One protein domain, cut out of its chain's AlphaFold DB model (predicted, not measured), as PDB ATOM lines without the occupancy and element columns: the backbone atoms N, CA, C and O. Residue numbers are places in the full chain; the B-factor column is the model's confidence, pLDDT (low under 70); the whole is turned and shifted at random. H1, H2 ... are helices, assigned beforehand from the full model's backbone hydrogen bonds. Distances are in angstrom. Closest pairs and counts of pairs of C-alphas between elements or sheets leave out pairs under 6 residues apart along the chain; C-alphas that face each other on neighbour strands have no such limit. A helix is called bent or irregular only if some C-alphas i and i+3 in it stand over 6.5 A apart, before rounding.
ATOM      1  N   ASP A  40      25.445  -8.193 -44.902       92.94
ATOM      2  CA  ASP A  40      24.926  -8.173 -46.264       92.94
ATOM      3  C   ASP A  40      23.391  -8.147 -46.266       92.94
ATOM      4  O   ASP A  40      22.786  -7.288 -46.907       92.94
ATOM      5  N   SER A  41      22.749  -8.998 -45.460       93.62
ATOM      6  CA  SER A  41      21.287  -9.050 -45.349       93.62
ATOM      7  C   SER A  41      20.687  -7.743 -44.813       93.62
ATOM      8  O   SER A  41      19.636  -7.303 -45.282       93.62
ATOM      9  N   ALA A  42      21.378  -7.085 -43.875       92.75
ATOM     10  CA  ALA A  42      20.940  -5.816 -43.307       92.75
ATOM     11  C   ALA A  42      21.023  -4.680 -44.339       92.75
ATOM     12  O   ALA A  42      20.107  -3.860 -44.433       92.75
ATOM     13  N   ILE A  43      22.083  -4.651 -45.155       94.31
ATOM     14  CA  ILE A  43      22.219  -3.680 -46.249       94.31
ATOM     15  C   ILE A  43      21.185  -3.950 -47.346       94.31
ATOM     16  O   ILE A  43      20.560  -3.009 -47.833       94.31
ATOM     17  N   LEU A  44      20.949  -5.214 -47.701       95.31
ATOM     18  CA  LEU A  44      19.933  -5.590 -48.685       95.31
ATOM     19  C   LEU A  44      18.528  -5.163 -48.248       95.31
ATOM     20  O   LEU A  44      17.784  -4.603 -49.053       95.31
ATOM     21  N   ALA A  45      18.170  -5.383 -46.979       96.06
ATOM     22  CA  ALA A  45      16.898  -4.926 -46.425       96.06
ATOM     23  C   ALA A  45      16.767  -3.399 -46.516       96.06
ATOM     24  O   ALA A  45      15.773  -2.897 -47.040       96.06
ATOM     25  N   PHE A  46      17.809  -2.666 -46.118       95.56
ATOM     26  CA  PHE A  46      17.850  -1.208 -46.209       95.56
ATOM     27  C   PHE A  46      17.684  -0.690 -47.650       95.56
ATOM     28  O   PHE A  46      16.863   0.191 -47.906       95.56
ATOM     29  N   LEU A  47      18.421  -1.249 -48.615       96.62
ATOM     30  CA  LEU A  47      18.322  -0.853 -50.026       96.62
ATOM     31  C   LEU A  47      16.944  -1.172 -50.615       96.62
ATOM     32  O   LEU A  47      16.418  -0.395 -51.419       96.62
ATOM     33  N   ARG A  48      16.345  -2.292 -50.197       96.75
ATOM     34  CA  ARG A  48      14.992  -2.693 -50.590       96.75
ATOM     35  C   ARG A  48      13.941  -1.730 -50.044       96.75
ATOM     36  O   ARG A  48      13.074  -1.310 -50.803       96.75
ATOM     37  N   GLU A  49      14.034  -1.349 -48.773       96.94
ATOM     38  CA  GLU A  49      13.121  -0.390 -48.135       96.94
ATOM     39  C   GLU A  49      13.212   1.008 -48.759       96.94
ATOM     40  O   GLU A  49      12.192   1.670 -48.946       96.94
ATOM     41  N   LEU A  50      14.413   1.436 -49.159       96.19
ATOM     42  CA  LEU A  50      14.604   2.682 -49.906       96.19
ATOM     43  C   LEU A  50      14.101   2.623 -51.357       96.19
ATOM     44  O   LEU A  50      14.013   3.661 -52.015       96.19
ATOM     45  N   GLY A  51      13.797   1.431 -51.880       96.12
ATOM     46  CA  GLY A  51      13.391   1.232 -53.272       96.12
ATOM     47  C   GLY A  51      14.534   1.381 -54.281       96.12
ATOM     48  O   GLY A  51      14.284   1.624 -55.463       96.12
ATOM     49  N   PHE A  52      15.794   1.248 -53.854       96.50
ATOM     50  CA  PHE A  52      16.968   1.370 -54.725       96.50
ATOM     51  C   PHE A  52      17.248   0.053 -55.458       96.50
ATOM     52  O   PHE A  52      18.232  -0.631 -55.193       96.50
ATOM     53  N   SER A  53      16.375  -0.303 -56.402       94.56
ATOM     54  CA  SER A  53      16.421  -1.585 -57.122       94.56
ATOM     55  C   SER A  53      17.719  -1.818 -57.900       94.56
ATOM     56  O   SER A  53      18.263  -2.918 -57.864       94.56
ATOM     57  N   GLN A  54      18.252  -0.792 -58.570       94.75
ATOM     58  CA  GLN A  54      19.498  -0.918 -59.331       94.75
ATOM     59  C   GLN A  54      20.710  -1.114 -58.415       94.75
ATOM     60  O   GLN A  54      21.554  -1.965 -58.685       94.75
ATOM     61  N   THR A  55      20.778  -0.362 -57.312       94.44
ATOM     62  CA  THR A  55      21.844  -0.508 -56.314       94.44
ATOM     63  C   THR A  55      21.769  -1.860 -55.622       94.44
ATOM     64  O   THR A  55      22.802  -2.473 -55.397       94.44
ATOM     65  N   LEU A  56      20.560  -2.338 -55.312       94.75
ATOM     66  CA  LEU A  56      20.342  -3.664 -54.738       94.75
ATOM     67  C   LEU A  56      20.912  -4.746 -55.657       94.75
ATOM     68  O   LEU A  56      21.702  -5.563 -55.202       94.75
ATOM     69  N   HIS A  57      20.575  -4.709 -56.948       94.81
ATOM     70  CA  HIS A  57      21.065  -5.705 -57.895       94.81
ATOM     71  C   HIS A  57      22.589  -5.659 -58.070       94.81
ATOM     72  O   HIS A  57      23.239  -6.699 -58.071       94.81
ATOM     73  N   ALA A  58      23.164  -4.459 -58.183       95.88
ATOM     74  CA  ALA A  58      24.614  -4.295 -58.262       95.88
ATOM     75  C   ALA A  58      25.309  -4.815 -56.993       95.88
ATOM     76  O   ALA A  58      26.296  -5.533 -57.077       95.88
ATOM     77  N   PHE A  59      24.745  -4.528 -55.818       96.31
ATOM     78  CA  PHE A  59      25.283  -5.003 -54.548       96.31
ATOM     79  C   PHE A  59      25.225  -6.533 -54.425       96.31
ATOM     80  O   PHE A  59      26.193  -7.134 -53.977       96.31
ATOM     81  N   GLU A  60      24.139  -7.182 -54.860       95.56
ATOM     82  CA  GLU A  60      24.061  -8.652 -54.907       95.56
ATOM     83  C   GLU A  60      25.164  -9.254 -55.793       95.56
ATOM     84  O   GLU A  60      25.785 -10.246 -55.417       95.56
ATOM     85  N   GLN A  61      25.444  -8.638 -56.946       95.75
ATOM     86  CA  GLN A  61      26.534  -9.063 -57.828       95.75
ATOM     87  C   GLN A  61      27.910  -8.871 -57.179       95.75
ATOM     88  O   GLN A  61      28.748  -9.770 -57.254       95.75
ATOM     89  N   ASP A  62      28.131  -7.739 -56.509       94.56
ATOM     90  CA  ASP A  62      29.387  -7.452 -55.812       94.56
ATOM     91  C   ASP A  62      29.626  -8.430 -54.650       94.56
ATOM     92  O   ASP A  62      30.747  -8.902 -54.463       94.56
ATOM     93  N   VAL A  63      28.573  -8.791 -53.903       92.94
ATOM     94  CA  VAL A  63      28.645  -9.801 -52.833       92.94
ATOM     95  C   VAL A  63      29.039 -11.168 -53.384       92.94
ATOM     96  O   VAL A  63      29.890 -11.830 -52.798       92.94
ATOM     97  N   LEU A  64      28.494 -11.570 -54.535       92.69
ATOM     98  CA  LEU A  64      28.864 -12.830 -55.188       92.69
ATOM     99  C   LEU A  64      30.315 -12.849 -55.695       92.69
ATOM    100  O   LEU A  64      30.910 -13.919 -55.791       92.69
ATOM    101  N   ALA A  65      30.872 -11.689 -56.045       92.69
ATOM    102  CA  ALA A  65      32.224 -11.562 -56.584       92.69
ATOM    103  C   ALA A  65      33.310 -11.351 -55.509       92.69
ATOM    104  O   ALA A  65      34.501 -11.390 -55.832       92.69
ATOM    105  N   MET A  66      32.936 -11.101 -54.251       91.19
ATOM    106  CA  MET A  66      33.890 -10.832 -53.173       91.19
ATOM    107  C   MET A  66      34.666 -12.077 -52.731       91.19
ATOM    108  O   MET A  66      34.151 -13.190 -52.688       91.19
ATOM    109  N   ASN A  67      35.924 -11.858 -52.342       94.19
ATOM    110  CA  ASN A  67      36.755 -12.879 -51.713       94.19
ATOM    111  C   ASN A  67      36.463 -12.961 -50.202       94.19
ATOM    112  O   ASN A  67      36.456 -11.931 -49.524       94.19
ATOM    113  N   GLU A  68      36.307 -14.177 -49.678       91.75
ATOM    114  CA  GLU A  68      35.976 -14.460 -48.276       91.75
ATOM    115  C   GLU A  68      37.010 -13.887 -47.293       91.75
ATOM    116  O   GLU A  68      36.645 -13.269 -46.291       91.75
ATOM    117  N   ASP A  69      38.305 -14.027 -47.590       91.88
ATOM    118  CA  ASP A  69      39.369 -13.512 -46.715       91.88
ATOM    119  C   ASP A  69      39.322 -11.981 -46.629       91.88
ATOM    120  O   ASP A  69      39.434 -11.380 -45.559       91.88
ATOM    121  N   TRP A  70      39.084 -11.334 -47.772       93.31
ATOM    122  CA  TRP A  70      38.968  -9.883 -47.829       93.31
ATOM    123  C   TRP A  70      37.742  -9.392 -47.057       93.31
ATOM    124  O   TRP A  70      37.837  -8.382 -46.351       93.31
ATOM    125  N   GLU A  71      36.619 -10.107 -47.172       91.38
ATOM    126  CA  GLU A  71      35.376  -9.805 -46.467       91.38
ATOM    127  C   GLU A  71      35.589  -9.825 -44.949       91.38
ATOM    128  O   GLU A  71      35.282  -8.839 -44.272       91.38
ATOM    129  N   ARG A  72      36.178 -10.908 -44.427       89.38
ATOM    130  CA  ARG A  72      36.423 -11.095 -42.989       89.38
ATOM    131  C   ARG A  72      37.278  -9.977 -42.393       89.38
ATOM    132  O   ARG A  72      36.954  -9.478 -41.315       89.38
ATOM    133  N   ASP A  73      38.314  -9.546 -43.109       90.62
ATOM    134  CA  ASP A  73      39.270  -8.564 -42.595       90.62
ATOM    135  C   ASP A  73      38.803  -7.112 -42.774       90.62
ATOM    136  O   ASP A  73      38.983  -6.270 -41.889       90.62
ATOM    137  N   ASN A  74      38.199  -6.776 -43.919       91.44
ATOM    138  CA  ASN A  74      37.952  -5.379 -44.287       91.44
ATOM    139  C   ASN A  74      36.537  -4.912 -43.960       91.44
ATOM    140  O   ASN A  74      36.352  -3.767 -43.529       91.44
ATOM    141  N   VAL A  75      35.531  -5.761 -44.169       90.56
ATOM    142  CA  VAL A  75      34.131  -5.332 -44.097       90.56
ATOM    143  C   VAL A  75      33.732  -4.900 -42.682       90.56
ATOM    144  O   VAL A  75      33.229  -3.777 -42.543       90.56
ATOM    145  N   PRO A  76      34.038  -5.654 -41.606       90.06
ATOM    146  CA  PRO A  76      33.752  -5.227 -40.235       90.06
ATOM    147  C   PRO A  76      34.359  -3.865 -39.873       90.06
ATOM    148  O   PRO A  76      33.705  -3.019 -39.252       90.06
ATOM    149  N   LEU A  77      35.605  -3.615 -40.296       89.19
ATOM    150  CA  LEU A  77      36.315  -2.365 -40.016       89.19
ATOM    151  C   LEU A  77      35.644  -1.171 -40.705       89.19
ATOM    152  O   LEU A  77      35.460  -0.109 -40.098       89.19
ATOM    153  N   ARG A  78      35.247  -1.340 -41.969       92.69
ATOM    154  CA  ARG A  78      34.580  -0.292 -42.751       92.69
ATOM    155  C   ARG A  78      33.153  -0.044 -42.268       92.69
ATOM    156  O   ARG A  78      32.772   1.119 -42.141       92.69
ATOM    157  N   LEU A  79      32.409  -1.093 -41.916       91.12
ATOM    158  CA  LEU A  79      31.068  -0.985 -41.333       91.12
ATOM    159  C   LEU A  79      31.082  -0.227 -40.006       91.12
ATOM    160  O   LEU A  79      30.265   0.669 -39.798       91.12
ATOM    161  N   ARG A  80      32.050  -0.511 -39.128       88.88
ATOM    162  CA  ARG A  80      32.215   0.243 -37.878       88.88
ATOM    163  C   ARG A  80      32.455   1.728 -38.152       88.88
ATOM    164  O   ARG A  80      31.827   2.572 -37.518       88.88
ATOM    165  N   LYS A  81      33.324   2.058 -39.113       91.44
ATOM    166  CA  LYS A  81      33.576   3.454 -39.508       91.44
ATOM    167  C   LYS A  81      32.316   4.125 -40.067       91.44
ATOM    168  O   LYS A  81      32.041   5.272 -39.726       91.44
ATOM    169  N   LEU A  82      31.539   3.416 -40.887       90.44
ATOM    170  CA  LEU A  82      30.269   3.910 -41.419       90.44
ATOM    171  C   LEU A  82      29.277   4.228 -40.294       90.44
ATOM    172  O   LEU A  82      28.722   5.323 -40.272       90.44
ATOM    173  N   LEU A  83      29.099   3.316 -39.334       90.44
ATOM    174  CA  LEU A  83      28.209   3.524 -38.189       90.44
ATOM    175  C   LEU A  83      28.619   4.741 -37.356       90.44
ATOM    176  O   LEU A  83      27.763   5.548 -37.002       90.44
ATOM    177  N   LEU A  84      29.918   4.913 -37.097       90.62
ATOM    178  CA  LEU A  84      30.432   6.089 -36.388       90.62
ATOM    179  C   LEU A  84      30.127   7.388 -37.144       90.62
ATOM    180  O   LEU A  84      29.668   8.356 -36.540       90.62
ATOM    181  N   ASN A  85      30.310   7.401 -38.467       86.31
ATOM    182  CA  ASN A  85      29.998   8.565 -39.296       86.31
ATOM    183  C   ASN A  85      28.493   8.887 -39.298       86.31
ATOM    184  O   ASN A  85      28.112  10.051 -39.189       86.31
ATOM    185  N   LEU A  86      27.633   7.868 -39.390       88.50
ATOM    186  CA  LEU A  86      26.176   8.041 -39.350       88.50
ATOM    187  C   LEU A  86      25.701   8.548 -37.983       88.50
ATOM    188  O   LEU A  86      24.862   9.445 -37.919       88.50
ATOM    189  N   GLN A  87      26.266   8.033 -36.888       89.12
ATOM    190  CA  GLN A  87      25.984   8.524 -35.537       89.12
ATOM    191  C   GLN A  87      26.455   9.970 -35.344       89.12
ATOM    192  O   GLN A  87      25.738  10.776 -34.753       89.12
ATOM    193  N   ALA A  88      27.633  10.327 -35.863       85.69
ATOM    194  CA  ALA A  88      28.133  11.700 -35.822       85.69
ATOM    195  C   ALA A  88      27.212  12.668 -36.586       85.69
ATOM    196  O   ALA A  88      26.953  13.775 -36.105       85.69
ATOM    197  N   LEU A  89      26.674  12.230 -37.731       82.31
ATOM    198  CA  LEU A  89      25.698  12.989 -38.511       82.31
ATOM    199  C   LEU A  89      24.373  13.163 -37.751       82.31
ATOM    200  O   LEU A  89      23.861  14.276 -37.670       82.31
ATOM    201  N   GLY A  90      23.855  12.089 -37.145       82.81
ATOM    202  CA  GLY A  90      22.612  12.115 -36.366       82.81
ATOM    203  C   GLY A  90      22.693  12.973 -35.100       82.81
ATOM    204  O   GLY A  90      21.729  13.645 -34.745       82.81
ATOM    205  N   ASN A  91      23.861  13.023 -34.457       84.88
ATOM    206  CA  ASN A  91      24.086  13.807 -33.240       84.88
ATOM    207  C   ASN A  91      24.435  15.283 -33.513       84.88
ATOM    208  O   ASN A  91      24.783  16.008 -32.580       84.88
ATOM    209  N   GLY A  92      24.420  15.731 -34.775       70.12
ATOM    210  CA  GLY A  92      24.774  17.104 -35.153       70.12
ATOM    211  C   GLY A  92      26.251  17.466 -34.934       70.12
ATOM    212  O   GLY A  92      26.639  18.615 -35.139       70.12
ATOM    213  N   LYS A  93      27.099  16.494 -34.569       63.16
ATOM    214  CA  LYS A  93      28.552  16.657 -34.377       63.16
ATOM    215  C   LYS A  93      29.345  16.510 -35.679       63.16
ATOM    216  O   LYS A  93      30.564  16.357 -35.654       63.16
ATOM    217  N   ALA A  94      28.669  16.580 -36.826       58.84
ATOM    218  CA  ALA A  94      29.272  16.433 -38.150       58.84
ATOM    219  C   ALA A  94      30.437  17.412 -38.403       58.84
ATOM    220  O   ALA A  94      31.334  17.094 -39.175       58.84
ATOM    221  N   LYS A  95      30.462  18.561 -37.712       56.69
ATOM    222  CA  LYS A  95      31.527  19.568 -37.827       56.69
ATOM    223  C   LYS A  95      32.863  19.192 -37.175       56.69
ATOM    224  O   LYS A  95      33.859  19.800 -37.530       56.69
ATOM    225  N   GLU A  96      32.912  18.235 -36.246       56.31
ATOM    226  CA  GLU A  96      34.165  17.893 -35.540       56.31
ATOM    227  C   GLU A  96      34.908  16.690 -36.138       56.31
ATOM    228  O   GLU A  96      36.091  16.509 -35.866       56.31
ATOM    229  N   VAL A  97      34.241  15.860 -36.947       56.22
ATOM    230  CA  VAL A  97      34.824  14.600 -37.461       56.22
ATOM    231  C   VAL A  97      35.057  14.638 -38.976       56.22
ATOM    232  O   VAL A  97      35.744  13.777 -39.527       56.22
ATOM    233  N   ALA A  98      34.524  15.644 -39.669       52.34
ATOM    234  CA  ALA A  98      34.719  15.814 -41.098       52.34
ATOM    235  C   ALA A  98      35.788  16.879 -41.375       52.34
ATOM    236  O   ALA A  98      35.627  18.032 -40.988       52.34
ATOM    237  N   PHE A  99      36.864  16.468 -42.059       52.12
ATOM    238  CA  PHE A  99      37.769  17.333 -42.831       52.12
ATOM    239  C   PHE A  99      37.011  18.530 -43.417       52.12
ATOM    240  O   PHE A  99      35.986  18.270 -44.028       52.12
ATOM    241  N   ASP A 100      37.504  19.764 -43.249       48.91
ATOM    242  CA  ASP A 100      37.084  21.036 -43.879       48.91
ATOM    243  C   ASP A 100      35.944  20.947 -44.924       48.91
ATOM    244  O   ASP A 100      36.149  21.141 -46.123       48.91
ATOM    245  N   ILE A 101      34.718  20.639 -44.490       54.16
ATOM    246  CA  ILE A 101      33.537  20.644 -45.357       54.16
ATOM    247  C   ILE A 101      32.799  21.952 -45.089       54.16
ATOM    248  O   ILE A 101      32.176  22.145 -44.042       54.16
ATOM    249  N   ASP A 102      32.904  22.848 -46.071       57.22
ATOM    250  CA  ASP A 102      32.050  24.021 -46.256       57.22
ATOM    251  C   ASP A 102      30.569  23.709 -45.973       57.22
ATOM    252  O   ASP A 102      30.134  22.568 -46.164       57.22
ATOM    253  N   PRO A 103      29.764  24.711 -45.563       69.38
ATOM    254  CA  PRO A 103      28.348  24.529 -45.245       69.38
ATOM    255  C   PRO A 103      27.635  23.689 -46.306       69.38
ATOM    256  O   PRO A 103      27.731  23.987 -47.499       69.38
ATOM    257  N   ASP A 104      26.934  22.647 -45.841       68.50
ATOM    258  CA  ASP A 104      26.317  21.622 -46.681       68.50
ATOM    259  C   ASP A 104      25.588  22.265 -47.868       68.50
ATOM    260  O   ASP A 104      24.570  22.949 -47.686       68.50
ATOM    261  N   PRO A 105      26.099  22.096 -49.101       74.06
ATOM    262  CA  PRO A 105      25.484  22.724 -50.245       74.06
ATOM    263  C   PRO A 105      24.095  22.110 -50.468       74.06
ATOM    264  O   PRO A 105      23.868  20.938 -50.139       74.06
ATOM    265  N   PRO A 106      23.155  22.871 -51.058       81.62
ATOM    266  CA  PRO A 106      21.812  22.380 -51.344       81.62
ATOM    267  C   PRO A 106      21.862  21.043 -52.094       81.62
ATOM    268  O   PRO A 106      22.756  20.822 -52.915       81.62
ATOM    269  N   LEU A 107      20.890  20.165 -51.824       79.56
ATOM    270  CA  LEU A 107      20.835  18.777 -52.312       79.56
ATOM    271  C   LEU A 107      21.168  18.641 -53.804       79.56
ATOM    272  O   LEU A 107      21.902  17.745 -54.209       79.56
ATOM    273  N   ASP A 108      20.663  19.565 -54.607       75.75
ATOM    274  CA  ASP A 108      20.908  19.646 -56.041       75.75
ATOM    275  C   ASP A 108      22.406  19.726 -56.378       75.75
ATOM    276  O   ASP A 108      22.907  18.929 -57.170       75.75
ATOM    277  N   LYS A 109      23.161  20.595 -55.701       80.12
ATOM    278  CA  LYS A 109      24.621  20.702 -55.871       80.12
ATOM    279  C   LYS A 109      25.374  19.471 -55.365       80.12
ATOM    280  O   LYS A 109      26.497  19.223 -55.787       80.12
ATOM    281  N   ARG A 110      24.793  18.703 -54.440       80.19
ATOM    282  CA  ARG A 110      25.380  17.424 -54.011       80.19
ATOM    283  C   ARG A 110      25.200  16.356 -55.081       80.19
ATOM    284  O   ARG A 110      26.121  15.586 -55.314       80.19
ATOM    285  N   LYS A 111      24.042  16.326 -55.745       83.88
ATOM    286  CA  LYS A 111      23.743  15.361 -56.812       83.88
ATOM    287  C   LYS A 111      24.656  15.532 -58.023       83.88
ATOM    288  O   LYS A 111      25.096  14.534 -58.580       83.88
ATOM    289  N   THR A 112      24.993  16.767 -58.394       81.75
ATOM    290  CA  THR A 112      25.877  17.030 -59.542       81.75
ATOM    291  C   THR A 112      27.285  16.469 -59.366       81.75
ATOM    292  O   THR A 112      27.907  16.120 -60.360       81.75
ATOM    293  N   ARG A 113      27.773  16.296 -58.129       81.69
ATOM    294  CA  ARG A 113      29.099  15.707 -57.860       81.69
ATOM    295  C   ARG A 113      29.237  14.259 -58.333       81.69
ATOM    296  O   ARG A 113      30.352  13.807 -58.549       81.69
ATOM    297  N   TYR A 114      28.125  13.538 -58.472       78.50
ATOM    298  CA  TYR A 114      28.123  12.135 -58.891       78.50
ATOM    299  C   TYR A 114      27.969  11.957 -60.405       78.50
ATOM    300  O   TYR A 114      27.975  10.829 -60.886       78.50
TER     301      TYR A 114
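What this domain is: This is residues 40 to 114 of the 328 residues of an uncharacterized protein of Pterula gracilis (UniProt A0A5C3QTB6). Picture an open, C-shaped frame: a hairpin of two helices, H1 and H2, stands at one end, the long helix H3 makes the longest side, and beyond its far end the short H4 and the link after it turn the chain back toward the small helix H5. The middle of the frame is empty, and H5 stands free across the gap from the hairpin. The printed part has 75 residues with five named helices, H1 to H5 in that order, and no named strand; the class is all helix. It is loose, with a radius of gyration of the C-alphas of 15.4 A, and spans 39 by 27 by 21 A.

How they stand to each other: Start with H1, residues 40 to 49, and H2, residues 53 to 65, which form a helical hairpin. They touch, the closest C-alphas being those of Leu 47 and Leu 56, 5.8 A apart, and they run opposite ways at a shallow tilt of 11 degrees. Next comes H3, residues 68 to 90, which is apart from both H1 and H2. Look near residue 75 for its kink of 36 degrees; H3 is irregular, but only just, with C-alphas 73 and 76 6.9 A apart. Residues 85 to 88 alone of H3 touch H4, residues 94 to 97; the closest C-alphas are those of Ala 88 and Ala 94, 5.4 A apart. H5, residues 107 to 112, touches no helix. Every O i to N i+4 pair is within hydrogen-bond range in H1, H2 and H5, and 17 of 19 are in H3; H4 is too short for such a pair, and its one O i to N i+3 pair is not within range.

Where its parts are: Find C-alpha 40 at (24.926, -8.173, -46.264); from there H1 runs 14.3 A to C-alpha 49. H2 covers 18.7 A from C-alpha 53 to C-alpha 65. Find C-alpha 68 at (35.976, -14.460, -48.276), where H3 begins its 32.0 A to C-alpha 90 at (22.612, 12.115, -36.366). H4 follows from Ala 94 to Val 97, and H5 from Leu 107 to Thr 112, where C-alpha 112 is at (25.877, 17.030, -59.542).

The domain as a whole: The two C-alphas farthest apart are those of Asp 69 and Pro 106, 40.2 A. The C-alphas of Asp 40 and Tyr 114, the first and last printed residues, are 24.1 A apart. Residues 64 to 70, 76 to 83 and 104 to 114 stand free. The printed part has no cut and no long link; the link from H4 to H5, with 9 residues, is short, and the other three are tight. The mean pLDDT of the printed part is 84.8, and residues 93 to 104 are under 70.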